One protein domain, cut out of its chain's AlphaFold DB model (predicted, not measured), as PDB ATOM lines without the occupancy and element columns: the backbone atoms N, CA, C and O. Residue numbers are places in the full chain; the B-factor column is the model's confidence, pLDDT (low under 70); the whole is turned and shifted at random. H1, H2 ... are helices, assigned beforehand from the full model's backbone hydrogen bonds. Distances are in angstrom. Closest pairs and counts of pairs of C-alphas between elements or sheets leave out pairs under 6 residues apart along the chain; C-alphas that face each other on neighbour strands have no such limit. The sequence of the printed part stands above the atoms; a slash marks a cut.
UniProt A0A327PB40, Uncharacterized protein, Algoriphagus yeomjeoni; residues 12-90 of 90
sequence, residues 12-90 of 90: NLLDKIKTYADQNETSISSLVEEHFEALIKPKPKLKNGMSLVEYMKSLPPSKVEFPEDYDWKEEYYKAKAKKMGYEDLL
ATOM      1  N   ASN A  12      31.781   6.453  47.609       98.00
ATOM      2  CA  ASN A  12      31.471   6.693  46.199       98.00
ATOM      3  C   ASN A  12      32.006   5.587  45.272       98.00
ATOM      4  O   ASN A  12      31.396   5.276  44.248       98.00
ATOM      5  N   LEU A  13      33.155   4.996  45.613       97.44
ATOM      6  CA  LEU A  13      33.728   3.892  44.849       97.44
ATOM      7  C   LEU A  13      32.938   2.600  45.084       97.44
ATOM      8  O   LEU A  13      32.699   1.856  44.130       97.44
ATOM      9  N   LEU A  14      32.491   2.361  46.322       97.00
ATOM     10  CA  LEU A  14      31.640   1.226  46.668       97.00
ATOM     11  C   LEU A  14      30.323   1.239  45.874       97.00
ATOM     12  O   LEU A  14      29.900   0.204  45.366       97.00
ATOM     13  N   ASP A  15      29.691   2.398  45.715       97.62
ATOM     14  CA  ASP A  15      28.425   2.489  44.980       97.62
ATOM     15  C   ASP A  15      28.597   2.281  43.471       97.62
ATOM     16  O   ASP A  15      27.800   1.590  42.824       97.62
ATOM     17  N   LYS A  16      29.693   2.797  42.906       97.81
ATOM     18  CA  LYS A  16      30.053   2.550  41.504       97.81
ATOM     19  C   LYS A  16      30.303   1.068  41.240       97.81
ATOM     20  O   LYS A  16      29.800   0.536  40.253       97.81
ATOM     21  N   ILE A  17      31.051   0.392  42.117       96.69
ATOM     22  CA  ILE A  17      31.373  -1.023  41.907       96.69
ATOM     23  C   ILE A  17      30.167  -1.938  42.145       96.69
ATOM     24  O   ILE A  17      30.054  -2.948  41.459       96.69
ATOM     25  N   LYS A  18      29.231  -1.577  43.039       96.81
ATOM     26  CA  LYS A  18      27.937  -2.278  43.168       96.81
ATOM     27  C   LYS A  18      27.164  -2.242  41.855       96.81
ATOM     28  O   LYS A  18      26.800  -3.289  41.339       96.81
ATOM     29  N   THR A  19      27.015  -1.047  41.280       97.69
ATOM     30  CA  THR A  19      26.321  -0.866  39.997       97.69
ATOM     31  C   THR A  19      26.977  -1.694  38.891       97.69
ATOM     32  O   THR A  19      26.293  -2.369  38.128       97.69
ATOM     33  N   TYR A  20      28.312  -1.681  38.822       97.88
ATOM     34  CA  TYR A  20      29.060  -2.503  37.872       97.88
ATOM     35  C   TYR A  20      28.825  -4.005  38.092       97.88
ATOM     36  O   TYR A  20      28.621  -4.737  37.126       97.88
ATOM     37  N   ALA A  21      28.856  -4.472  39.342       97.25
ATOM     38  CA  ALA A  21      28.661  -5.880  39.671       97.25
ATOM     39  C   ALA A  21      27.261  -6.363  39.262       97.25
ATOM     40  O   ALA A  21      27.152  -7.398  38.609       97.25
ATOM     41  N   ASP A  22      26.226  -5.565  39.538       97.31
ATOM     42  CA  ASP A  22      24.846  -5.860  39.142       97.31
ATOM     43  C   ASP A  22      24.697  -5.930  37.614       97.31
ATOM     44  O   ASP A  22      24.102  -6.867  37.086       97.31
ATOM     45  N   GLN A  23      25.290  -4.977  36.882       97.81
ATOM     46  CA  GLN A  23      25.266  -4.950  35.412       97.81
ATOM     47  C   GLN A  23      25.974  -6.146  34.763       97.81
ATOM     48  O   GLN A  23      25.635  -6.517  33.643       97.81
ATOM     49  N   ASN A  24      26.967  -6.721  35.444       96.94
ATOM     50  CA  ASN A  24      27.752  -7.856  34.956       96.94
ATOM     51  C   ASN A  24      27.331  -9.185  35.608       96.94
ATOM     52  O   ASN A  24      28.081 -10.155  35.523       96.94
ATOM     53  N   GLU A  25      26.169  -9.224  36.275       96.75
ATOM     54  CA  GLU A  25      25.616 -10.416  36.939       96.75
ATOM     55  C   GLU A  25      26.626 -11.117  37.869       96.75
ATOM     56  O   GLU A  25      26.687 -12.344  37.971       96.75
ATOM     57  N   THR A  26      27.451 -10.330  38.559       96.75
ATOM     58  CA  THR A  26      28.522 -10.818  39.433       96.75
ATOM     59  C   THR A  26      28.437 -10.193  40.822       96.75
ATOM     60  O   THR A  26      27.609  -9.331  41.099       96.75
ATOM     61  N   SER A  27      29.293 -10.643  41.738       96.12
ATOM     62  CA  SER A  27      29.377 -10.103  43.094       96.12
ATOM     63  C   SER A  27      30.693  -9.364  43.314       96.12
ATOM     64  O   SER A  27      31.730  -9.744  42.775       96.12
ATOM     65  N   ILE A  28      30.688  -8.354  44.187       95.31
ATOM     66  CA  ILE A  28      31.921  -7.649  44.582       95.31
ATOM     67  C   ILE A  28      32.934  -8.628  45.190       95.31
ATOM     68  O   ILE A  28      34.127  -8.532  44.916       95.31
ATOM     69  N   SER A  29      32.469  -9.608  45.973       94.81
ATOM     70  CA  SER A  29      33.333 -10.668  46.496       94.81
ATOM     71  C   SER A  29      34.001 -11.479  45.389       94.81
ATOM     72  O   SER A  29      35.189 -11.757  45.510       94.81
ATOM     73  N   SER A  30      33.275 -11.808  44.316       95.00
ATOM     74  CA  SER A  30      33.830 -12.524  43.162       95.00
ATOM     75  C   SER A  30      34.885 -11.679  42.457       95.00
ATOM     76  O   SER A  30      35.985 -12.160  42.235       95.00
ATOM     77  N   LEU A  31      34.597 -10.397  42.207       95.69
ATOM     78  CA  LEU A  31      35.542  -9.473  41.570       95.69
ATOM     79  C   LEU A  31      36.857  -9.351  42.355       95.69
ATOM     80  O   LEU A  31      37.942  -9.341  41.777       95.69
ATOM     81  N   VAL A  32      36.768  -9.271  43.685       95.19
ATOM     82  CA  VAL A  32      37.944  -9.197  44.561       95.19
ATOM     83  C   VAL A  32      38.692 -10.533  44.604       95.19
ATOM     84  O   VAL A  32      39.920 -10.539  44.517       95.19
ATOM     85  N   GLU A  33      37.979 -11.659  44.717       94.62
ATOM     86  CA  GLU A  33      38.562 -13.010  44.716       94.62
ATOM     87  C   GLU A  33      39.312 -13.270  43.397       94.62
ATOM     88  O   GLU A  33      40.495 -13.601  43.427       94.62
ATOM     89  N   GLU A  34      38.690 -12.986  42.251       94.88
ATOM     90  CA  GLU A  34      39.296 -13.096  40.918       94.88
ATOM     91  C   GLU A  34      40.522 -12.194  40.753       94.88
ATOM     92  O   GLU A  34      41.539 -12.611  40.196       94.88
ATOM     93  N   HIS A  35      40.463 -10.958  41.258       94.56
ATOM     94  CA  HIS A  35      41.607 -10.055  41.206       94.56
ATOM     95  C   HIS A  35      42.790 -10.604  42.010       94.56
ATOM     96  O   HIS A  35      43.923 -10.614  41.526       94.56
ATOM     97  N   PHE A  36      42.539 -11.107  43.221       94.81
ATOM     98  CA  PHE A  36      43.584 -11.725  44.031       94.81
ATOM     99  C   PHE A  36      44.151 -12.980  43.378       94.81
ATOM    100  O   PHE A  36      45.371 -13.132  43.345       94.81
ATOM    101  N   GLU A  37      43.303 -13.839  42.809       94.56
ATOM    102  CA  GLU A  37      43.740 -15.007  42.046       94.56
ATOM    103  C   GLU A  37      44.632 -14.606  40.870       94.56
ATOM    104  O   GLU A  37      45.694 -15.197  40.677       94.56
ATOM    105  N   ALA A  38      44.257 -13.567  40.122       93.12
ATOM    106  CA  ALA A  38      45.050 -13.052  39.013       93.12
ATOM    107  C   ALA A  38      46.413 -12.504  39.468       93.12
ATOM    108  O   ALA A  38      47.411 -12.732  38.783       93.12
ATOM    109  N   LEU A  39      46.476 -11.831  40.624       91.56
ATOM    110  CA  LEU A  39      47.725 -11.310  41.190       91.56
ATOM    111  C   LEU A  39      48.695 -12.421  41.603       91.56
ATOM    112  O   LEU A  39      49.903 -12.283  41.407       91.56
ATOM    113  N   ILE A  40      48.186 -13.519  42.170       92.00
ATOM    114  CA  ILE A  40      49.024 -14.645  42.617       92.00
ATOM    115  C   ILE A  40      49.261 -15.689  41.524       92.00
ATOM    116  O   ILE A  40      50.095 -16.580  41.702       92.00
ATOM    117  N   LYS A  41      48.538 -15.610  40.401       87.31
ATOM    118  CA  LYS A  41      48.665 -16.574  39.312       87.31
ATOM    119  C   LYS A  41      50.098 -16.536  38.776       87.31
ATOM    120  O   LYS A  41      50.544 -15.491  38.290       87.31
ATOM    121  N   PRO A  42      50.840 -17.658  38.821       78.88
ATOM    122  CA  PRO A  42      52.171 -17.691  38.248       78.88
ATOM    123  C   PRO A  42      52.057 -17.366  36.762       78.88
ATOM    124  O   PRO A  42      51.232 -17.949  36.051       78.88
ATOM    125  N   LYS A  43      52.875 -16.416  36.291       76.38
ATOM    126  CA  LYS A  43      52.929 -16.092  34.865       76.38
ATOM    127  C   LYS A  43      53.165 -17.391  34.092       76.38
ATOM    128  O   LYS A  43      54.036 -18.162  34.508       76.38
ATOM    129  N   PRO A  44      52.407 -17.654  33.013       70.31
ATOM    130  CA  PRO A  44      52.589 -18.863  32.231       70.31
ATOM    131  C   PRO A  44      54.044 -18.921  31.776       70.31
ATOM    132  O   PRO A  44      54.535 -18.040  31.069       70.31
ATOM    133  N   LYS A  45      54.749 -19.934  32.269       70.19
ATOM    134  CA  LYS A  45      56.116 -20.219  31.868       70.19
ATOM    135  C   LYS A  45      56.060 -21.040  30.586       70.19
ATOM    136  O   LYS A  45      55.207 -21.914  30.433       70.19
ATOM    137  N   LEU A  46      56.968 -20.756  29.665       72.88
ATOM    138  CA  LEU A  46      57.195 -21.583  28.488       72.88
ATOM    139  C   LEU A  46      57.769 -22.943  28.913       72.88
ATOM    140  O   LEU A  46      58.040 -23.186  30.096       72.88
ATOM    141  N   LYS A  47      57.951 -23.849  27.943       67.25
ATOM    142  CA  LYS A  47      58.570 -25.160  28.188       67.25
ATOM    143  C   LYS A  47      59.834 -24.990  29.040       67.25
ATOM    144  O   LYS A  47      60.638 -24.095  28.792       67.25
ATOM    145  N   ASN A  48      59.978 -25.845  30.051       74.62
ATOM    146  CA  ASN A  48      61.086 -25.846  31.014       74.62
ATOM    147  C   ASN A  48      61.099 -24.672  32.009       74.62
ATOM    148  O   ASN A  48      62.111 -24.431  32.660       74.62
ATOM    149  N   GLY A  49      59.988 -23.950  32.175       78.56
ATOM    150  CA  GLY A  49      59.862 -22.967  33.252       78.56
ATOM    151  C   GLY A  49      60.434 -21.578  32.936       78.56
ATOM    152  O   GLY A  49      60.475 -20.734  33.835       78.56
ATOM    153  N   MET A  50      60.842 -21.336  31.688       82.25
ATOM    154  CA  MET A  50      61.389 -20.057  31.230       82.25
ATOM    155  C   MET A  50      60.294 -19.006  31.018       82.25
ATOM    156  O   MET A  50      59.198 -19.306  30.542       82.25
ATOM    157  N   SER A  51      60.599 -17.751  31.326       83.69
ATOM    158  CA  SER A  51      59.844 -16.599  30.830       83.69
ATOM    159  C   SER A  51      60.044 -16.419  29.320       83.69
ATOM    160  O   SER A  51      60.983 -16.950  28.729       83.69
ATOM    161  N   LEU A  52      59.183 -15.619  28.684       81.75
ATOM    162  CA  LEU A  52      59.316 -15.285  27.260       81.75
ATOM    163  C   LEU A  52      60.676 -14.645  26.932       81.75
ATOM    164  O   LEU A  52      61.279 -14.973  25.915       81.75
ATOM    165  N   VAL A  53      61.174 -13.774  27.814       83.69
ATOM    166  CA  VAL A  53      62.460 -13.083  27.637       83.69
ATOM    167  C   VAL A  53      63.631 -14.057  27.754       83.69
ATOM    168  O   VAL A  53      64.555 -14.003  26.948       83.69
ATOM    169  N   GLU A  54      63.601 -14.958  28.736       85.19
ATOM    170  CA  GLU A  54      64.630 -15.997  28.892       85.19
ATOM    171  C   GLU A  54      64.626 -16.960  27.705       85.19
ATOM    172  O   GLU A  54      65.685 -17.271  27.166       85.19
ATOM    173  N   TYR A  55      63.441 -17.365  27.244       85.88
ATOM    174  CA  TYR A  55      63.313 -18.209  26.065       85.88
ATOM    175  C   TYR A  55      63.882 -17.527  24.819       85.88
ATOM    176  O   TYR A  55      64.697 -18.130  24.127       85.88
ATOM    177  N   MET A  56      63.543 -16.257  24.576       84.12
ATOM    178  CA  MET A  56      64.095 -15.471  23.466       84.12
ATOM    179  C   MET A  56      65.628 -15.431  23.497       84.12
ATOM    180  O   MET A  56      66.261 -15.617  22.465       84.12
ATOM    181  N   LYS A  57      66.230 -15.242  24.677       84.50
ATOM    182  CA  LYS A  57      67.692 -15.254  24.844       84.50
ATOM    183  C   LYS A  57      68.315 -16.639  24.654       84.50
ATOM    184  O   LYS A  57      69.491 -16.722  24.321       84.50
ATOM    185  N   SER A  58      67.558 -17.709  24.898       85.75
ATOM    186  CA  SER A  58      68.027 -19.086  24.702       85.75
ATOM    187  C   SER A  58      68.016 -19.534  23.237       85.75
ATOM    188  O   SER A  58      68.636 -20.544  22.905       85.75
ATOM    189  N   LEU A  59      67.291 -18.822  22.365       85.81
ATOM    190  CA  LEU A  59      67.232 -19.156  20.947       85.81
ATOM    191  C   LEU A  59      68.580 -18.860  20.274       85.81
ATOM    192  O   LEU A  59      69.205 -17.841  20.576       85.81
ATOM    193  N   PRO A  60      69.036 -19.725  19.347       84.94
ATOM    194  CA  PRO A  60      70.215 -19.422  18.552       84.94
ATOM    195  C   PRO A  60      69.985 -18.121  17.768       84.94
ATOM    196  O   PRO A  60      68.853 -17.868  17.338       84.94
ATOM    197  N   PRO A  61      71.036 -17.306  17.558       81.25
ATOM    198  CA  PRO A  61      70.920 -16.100  16.756       81.25
ATOM    199  C   PRO A  61      70.373 -16.444  15.370       81.25
ATOM    200  O   PRO A  61      70.647 -17.517  14.817       81.25
ATOM    201  N   SER A  62      69.568 -15.532  14.829       79.06
ATOM    202  CA  SER A  62      69.016 -15.686  13.487       79.06
ATOM    203  C   SER A  62      70.145 -15.915  12.486       79.06
ATOM    204  O   SER A  62      71.149 -15.211  12.498       79.06
ATOM    205  N   LYS A  63      69.963 -16.893  11.595       82.62
ATOM    206  CA  LYS A  63      70.846 -17.082  10.430       82.62
ATOM    207  C   LYS A  63      70.585 -16.050   9.330       82.62
ATOM    208  O   LYS A  63      71.294 -16.035   8.331       82.62
ATOM    209  N   VAL A  64      69.525 -15.263   9.487       82.69
ATOM    210  CA  VAL A  64      69.099 -14.211   8.571       82.69
ATOM    211  C   VAL A  64      69.436 -12.877   9.215       82.69
ATOM    212  O   VAL A  64      69.015 -12.620  10.347       82.69
ATOM    213  N   GLU A  65      70.184 -12.052   8.492       80.62
ATOM    214  CA  GLU A  65      70.408 -10.659   8.856       80.62
ATOM    215  C   GLU A  65      69.126  -9.872   8.593       80.62
ATOM    216  O   GLU A  65      68.570  -9.891   7.493       80.62
ATOM    217  N   PHE A  66      68.626  -9.224   9.639       79.88
ATOM    218  CA  PHE A  66      67.464  -8.358   9.551       79.88
ATOM    219  C   PHE A  66      67.941  -6.921   9.328       79.88
ATOM    220  O   PHE A  66      68.895  -6.516   9.993       79.88
ATOM    221  N   PRO A  67      67.310  -6.144   8.428       85.56
ATOM    222  CA  PRO A  67      67.705  -4.757   8.220       85.56
ATOM    223  C   PRO A  67      67.465  -3.952   9.501       85.56
ATOM    224  O   PRO A  67      66.388  -4.046  10.094       85.56
ATOM    225  N   GLU A  68      68.454  -3.158   9.915       81.50
ATOM    226  CA  GLU A  68      68.354  -2.327  11.125       81.50
ATOM    227  C   GLU A  68      67.290  -1.227  10.977       81.50
ATOM    228  O   GLU A  68      66.588  -0.917  11.936       81.50
ATOM    229  N   ASP A  69      67.098  -0.728   9.753       87.31
ATOM    230  CA  ASP A  69      66.153   0.347   9.427       87.31
ATOM    231  C   ASP A  69      64.729  -0.154   9.118       87.31
ATOM    232  O   ASP A  69      63.894   0.590   8.603       87.31
ATOM    233  N   TYR A  70      64.430  -1.432   9.377       85.19
ATOM    234  CA  TYR A  70      63.120  -1.999   9.067       85.19
ATOM    235  C   TYR A  70      62.115  -1.755  10.202       85.19
ATOM    236  O   TYR A  70      62.234  -2.331  11.290       85.19
ATOM    237  N   ASP A  71      61.076  -0.955   9.944       88.75
ATOM    238  CA  ASP A  71      59.966  -0.774  10.886       88.75
ATOM    239  C   ASP A  71      59.015  -1.984  10.850       88.75
ATOM    240  O   ASP A  71      57.995  -2.029  10.156       88.75
ATOM    241  N   TRP A  72      59.349  -2.987  11.663       86.25
ATOM    242  CA  TRP A  72      58.554  -4.204  11.835       86.25
ATOM    243  C   TRP A  72      57.113  -3.934  12.275       86.25
ATOM    244  O   TRP A  72      56.223  -4.742  11.997       86.25
ATOM    245  N   LYS A  73      56.870  -2.834  12.997       87.69
ATOM    246  CA  LYS A  73      55.542  -2.498  13.504       87.69
ATOM    247  C   LYS A  73      54.685  -1.961  12.368       87.69
ATOM    248  O   LYS A  73      53.567  -2.442  12.189       87.69
ATOM    249  N   GLU A  74      55.199  -0.995  11.616       90.56
ATOM    250  CA  GLU A  74      54.497  -0.393  10.484       90.56
ATOM    251  C   GLU A  74      54.145  -1.449   9.430       90.56
ATOM    252  O   GLU A  74      52.982  -1.604   9.050       90.56
ATOM    253  N   GLU A  75      55.126  -2.260   9.039       89.69
ATOM    254  CA  GLU A  75      54.956  -3.292   8.015       89.69
ATOM    255  C   GLU A  75      53.975  -4.392   8.445       89.69
ATOM    256  O   GLU A  75      53.157  -4.856   7.644       89.69
ATOM    257  N   TYR A  76      53.958  -4.757   9.734       89.19
ATOM    258  CA  TYR A  76      52.949  -5.668  10.276       89.19
ATOM    259  C   TYR A  76      51.526  -5.122  10.104       89.19
ATOM    260  O   TYR A  76      50.624  -5.859   9.688       89.19
ATOM    261  N   TYR A  77      51.301  -3.843  10.419       89.38
ATOM    262  CA  TYR A  77      49.973  -3.243  10.304       89.38
ATOM    263  C   TYR A  77      49.546  -3.076   8.847       89.38
ATOM    264  O   TYR A  77      48.408  -3.435   8.537       89.38
ATOM    265  N   LYS A  78      50.451  -2.665   7.949       90.56
ATOM    266  CA  LYS A  78      50.193  -2.639   6.498       90.56
ATOM    267  C   LYS A  78      49.775  -4.015   5.980       90.56
ATOM    268  O   LYS A  78      48.727  -4.155   5.351       90.56
ATOM    269  N   ALA A  79      50.531  -5.063   6.315       89.38
ATOM    270  CA  ALA A  79      50.214  -6.432   5.910       89.38
ATOM    271  C   ALA A  79      48.875  -6.924   6.490       89.38
ATOM    272  O   ALA A  79      48.118  -7.641   5.828       89.38
ATOM    273  N   LYS A  80      48.553  -6.535   7.729       89.88
ATOM    274  CA  LYS A  80      47.281  -6.876   8.372       89.88
ATOM    275  C   LYS A  80      46.097  -6.164   7.714       89.88
ATOM    276  O   LYS A  80      45.086  -6.820   7.468       89.88
ATOM    277  N   ALA A  81      46.222  -4.875   7.405       90.19
ATOM    278  CA  ALA A  81      45.194  -4.117   6.696       90.19
ATOM    279  C   ALA A  81      44.940  -4.672   5.300       90.19
ATOM    280  O   ALA A  81      43.785  -4.875   4.933       90.19
ATOM    281  N   LYS A  82      46.007  -5.049   4.593       91.00
ATOM    282  CA  LYS A  82      45.935  -5.770   3.321       91.00
ATOM    283  C   LYS A  82      45.135  -7.053   3.403       91.00
ATOM    284  O   LYS A  82      44.232  -7.300   2.610       91.00
ATOM    285  N   LYS A  83      45.425  -7.868   4.415       90.50
ATOM    286  CA  LYS A  83      44.695  -9.117   4.645       90.50
ATOM    287  C   LYS A  83      43.210  -8.886   4.955       90.50
ATOM    288  O   LYS A  83      42.389  -9.737   4.630       90.50
ATOM    289  N   MET A  84      42.883  -7.792   5.635       88.25
ATOM    290  CA  MET A  84      41.534  -7.498   6.121       88.25
ATOM    291  C   MET A  84      40.746  -6.524   5.226       88.25
ATOM    292  O   MET A  84      39.579  -6.276   5.508       88.25
ATOM    293  N   GLY A  85      41.350  -6.010   4.150       83.94
ATOM    294  CA  GLY A  85      40.689  -5.165   3.153       83.94
ATOM    295  C   GLY A  85      40.438  -3.717   3.586       83.94
ATOM    296  O   GLY A  85      39.481  -3.120   3.110       83.94
ATOM    297  N   TYR A  86      41.257  -3.156   4.484       84.75
ATOM    298  CA  TYR A  86      41.159  -1.751   4.922       84.75
ATOM    299  C   TYR A  86      42.458  -0.958   4.702       84.75
ATOM    300  O   TYR A  86      42.798  -0.079   5.488       84.75
ATOM    301  N   GLU A  87      43.204  -1.282   3.643       77.44
ATOM    302  CA  GLU A  87      44.482  -0.632   3.299       77.44
ATOM    303  C   GLU A  87      44.386   0.901   3.249       77.44
ATOM    304  O   GLU A  87      45.317   1.572   3.674       77.44
ATOM    305  N   ASP A  88      43.239   1.441   2.833       74.75
ATOM    306  CA  ASP A  88      42.991   2.880   2.658       74.75
ATOM    307  C   ASP A  88      42.927   3.693   3.973       74.75
ATOM    308  O   ASP A  88      42.747   4.910   3.941       74.75
ATOM    309  N   LEU A  89      43.007   3.032   5.136       64.62
ATOM    310  CA  LEU A  89      42.879   3.640   6.472       64.62
ATOM    311  C   LEU A  89      44.198   3.694   7.269       64.62
ATOM    312  O   LEU A  89      44.173   4.093   8.437       64.62
ATOM    313  N   LEU A  90      45.319   3.269   6.675       62.09
ATOM    314  CA  LEU A  90      46.672   3.342   7.248       62.09
ATOM    315  C   LEU A  90      47.527   4.367   6.506       62.09
ATOM    316  O   LEU A  90      48.295   5.060   7.207       62.09
TER     317      LEU A  90
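AT A GLANCE: This is residues 12 to 90 of the 90 residues of an uncharacterized protein of Algoriphagus yeomjeoni (UniProt A0A327PB40). Four helices are strung along an open, flat arc with an empty middle; H2 and H1 make a corner at one end, H3 lies past a long link, and H4 is at the other end. The printed part has 79 residues with four named helices, H1 to H4 along the chain, and no named strand; the class is all helix. It is extended, with a radius of gyration of the C-alphas of 22.0 A and spans of 56 by 43 by 21 A.

IN THESE COORDINATES: H2, residues 28 to 40, is 18.6 A long. H1, residues 12 to 23, is 17.0 A long and begins at C-alpha 12 (31.471, 6.693, 46.199). H3 holds residues 52 to 58. H4, residues 72 to 84, is 18.3 A long and ends at C-alpha 84 (41.534, -7.498, 6.121).

HOW THE PARTS SIT: H2, with residues 28 to 31 alone, touches residues 17 to 21 of H1; the closest C-alphas, of Ala 21 and Ile 28, are 6.2 A apart. Their lines are about perpendicular, at 84 degrees. H3 and H4 are apart from each other and from H1 and H2. In H1, H2, H3 and H4 every O i to N i+4 pair is within hydrogen-bond range.

THE WHOLE: The C-alphas farthest apart, of Asn 12 and Lys 63, are 58.3 A apart. The printed part has no cut. The links H2 to H3 and H3 to H4 are long; residues 59 to 73 stand free. Residues 47, 89 and 90 have pLDDT under 70.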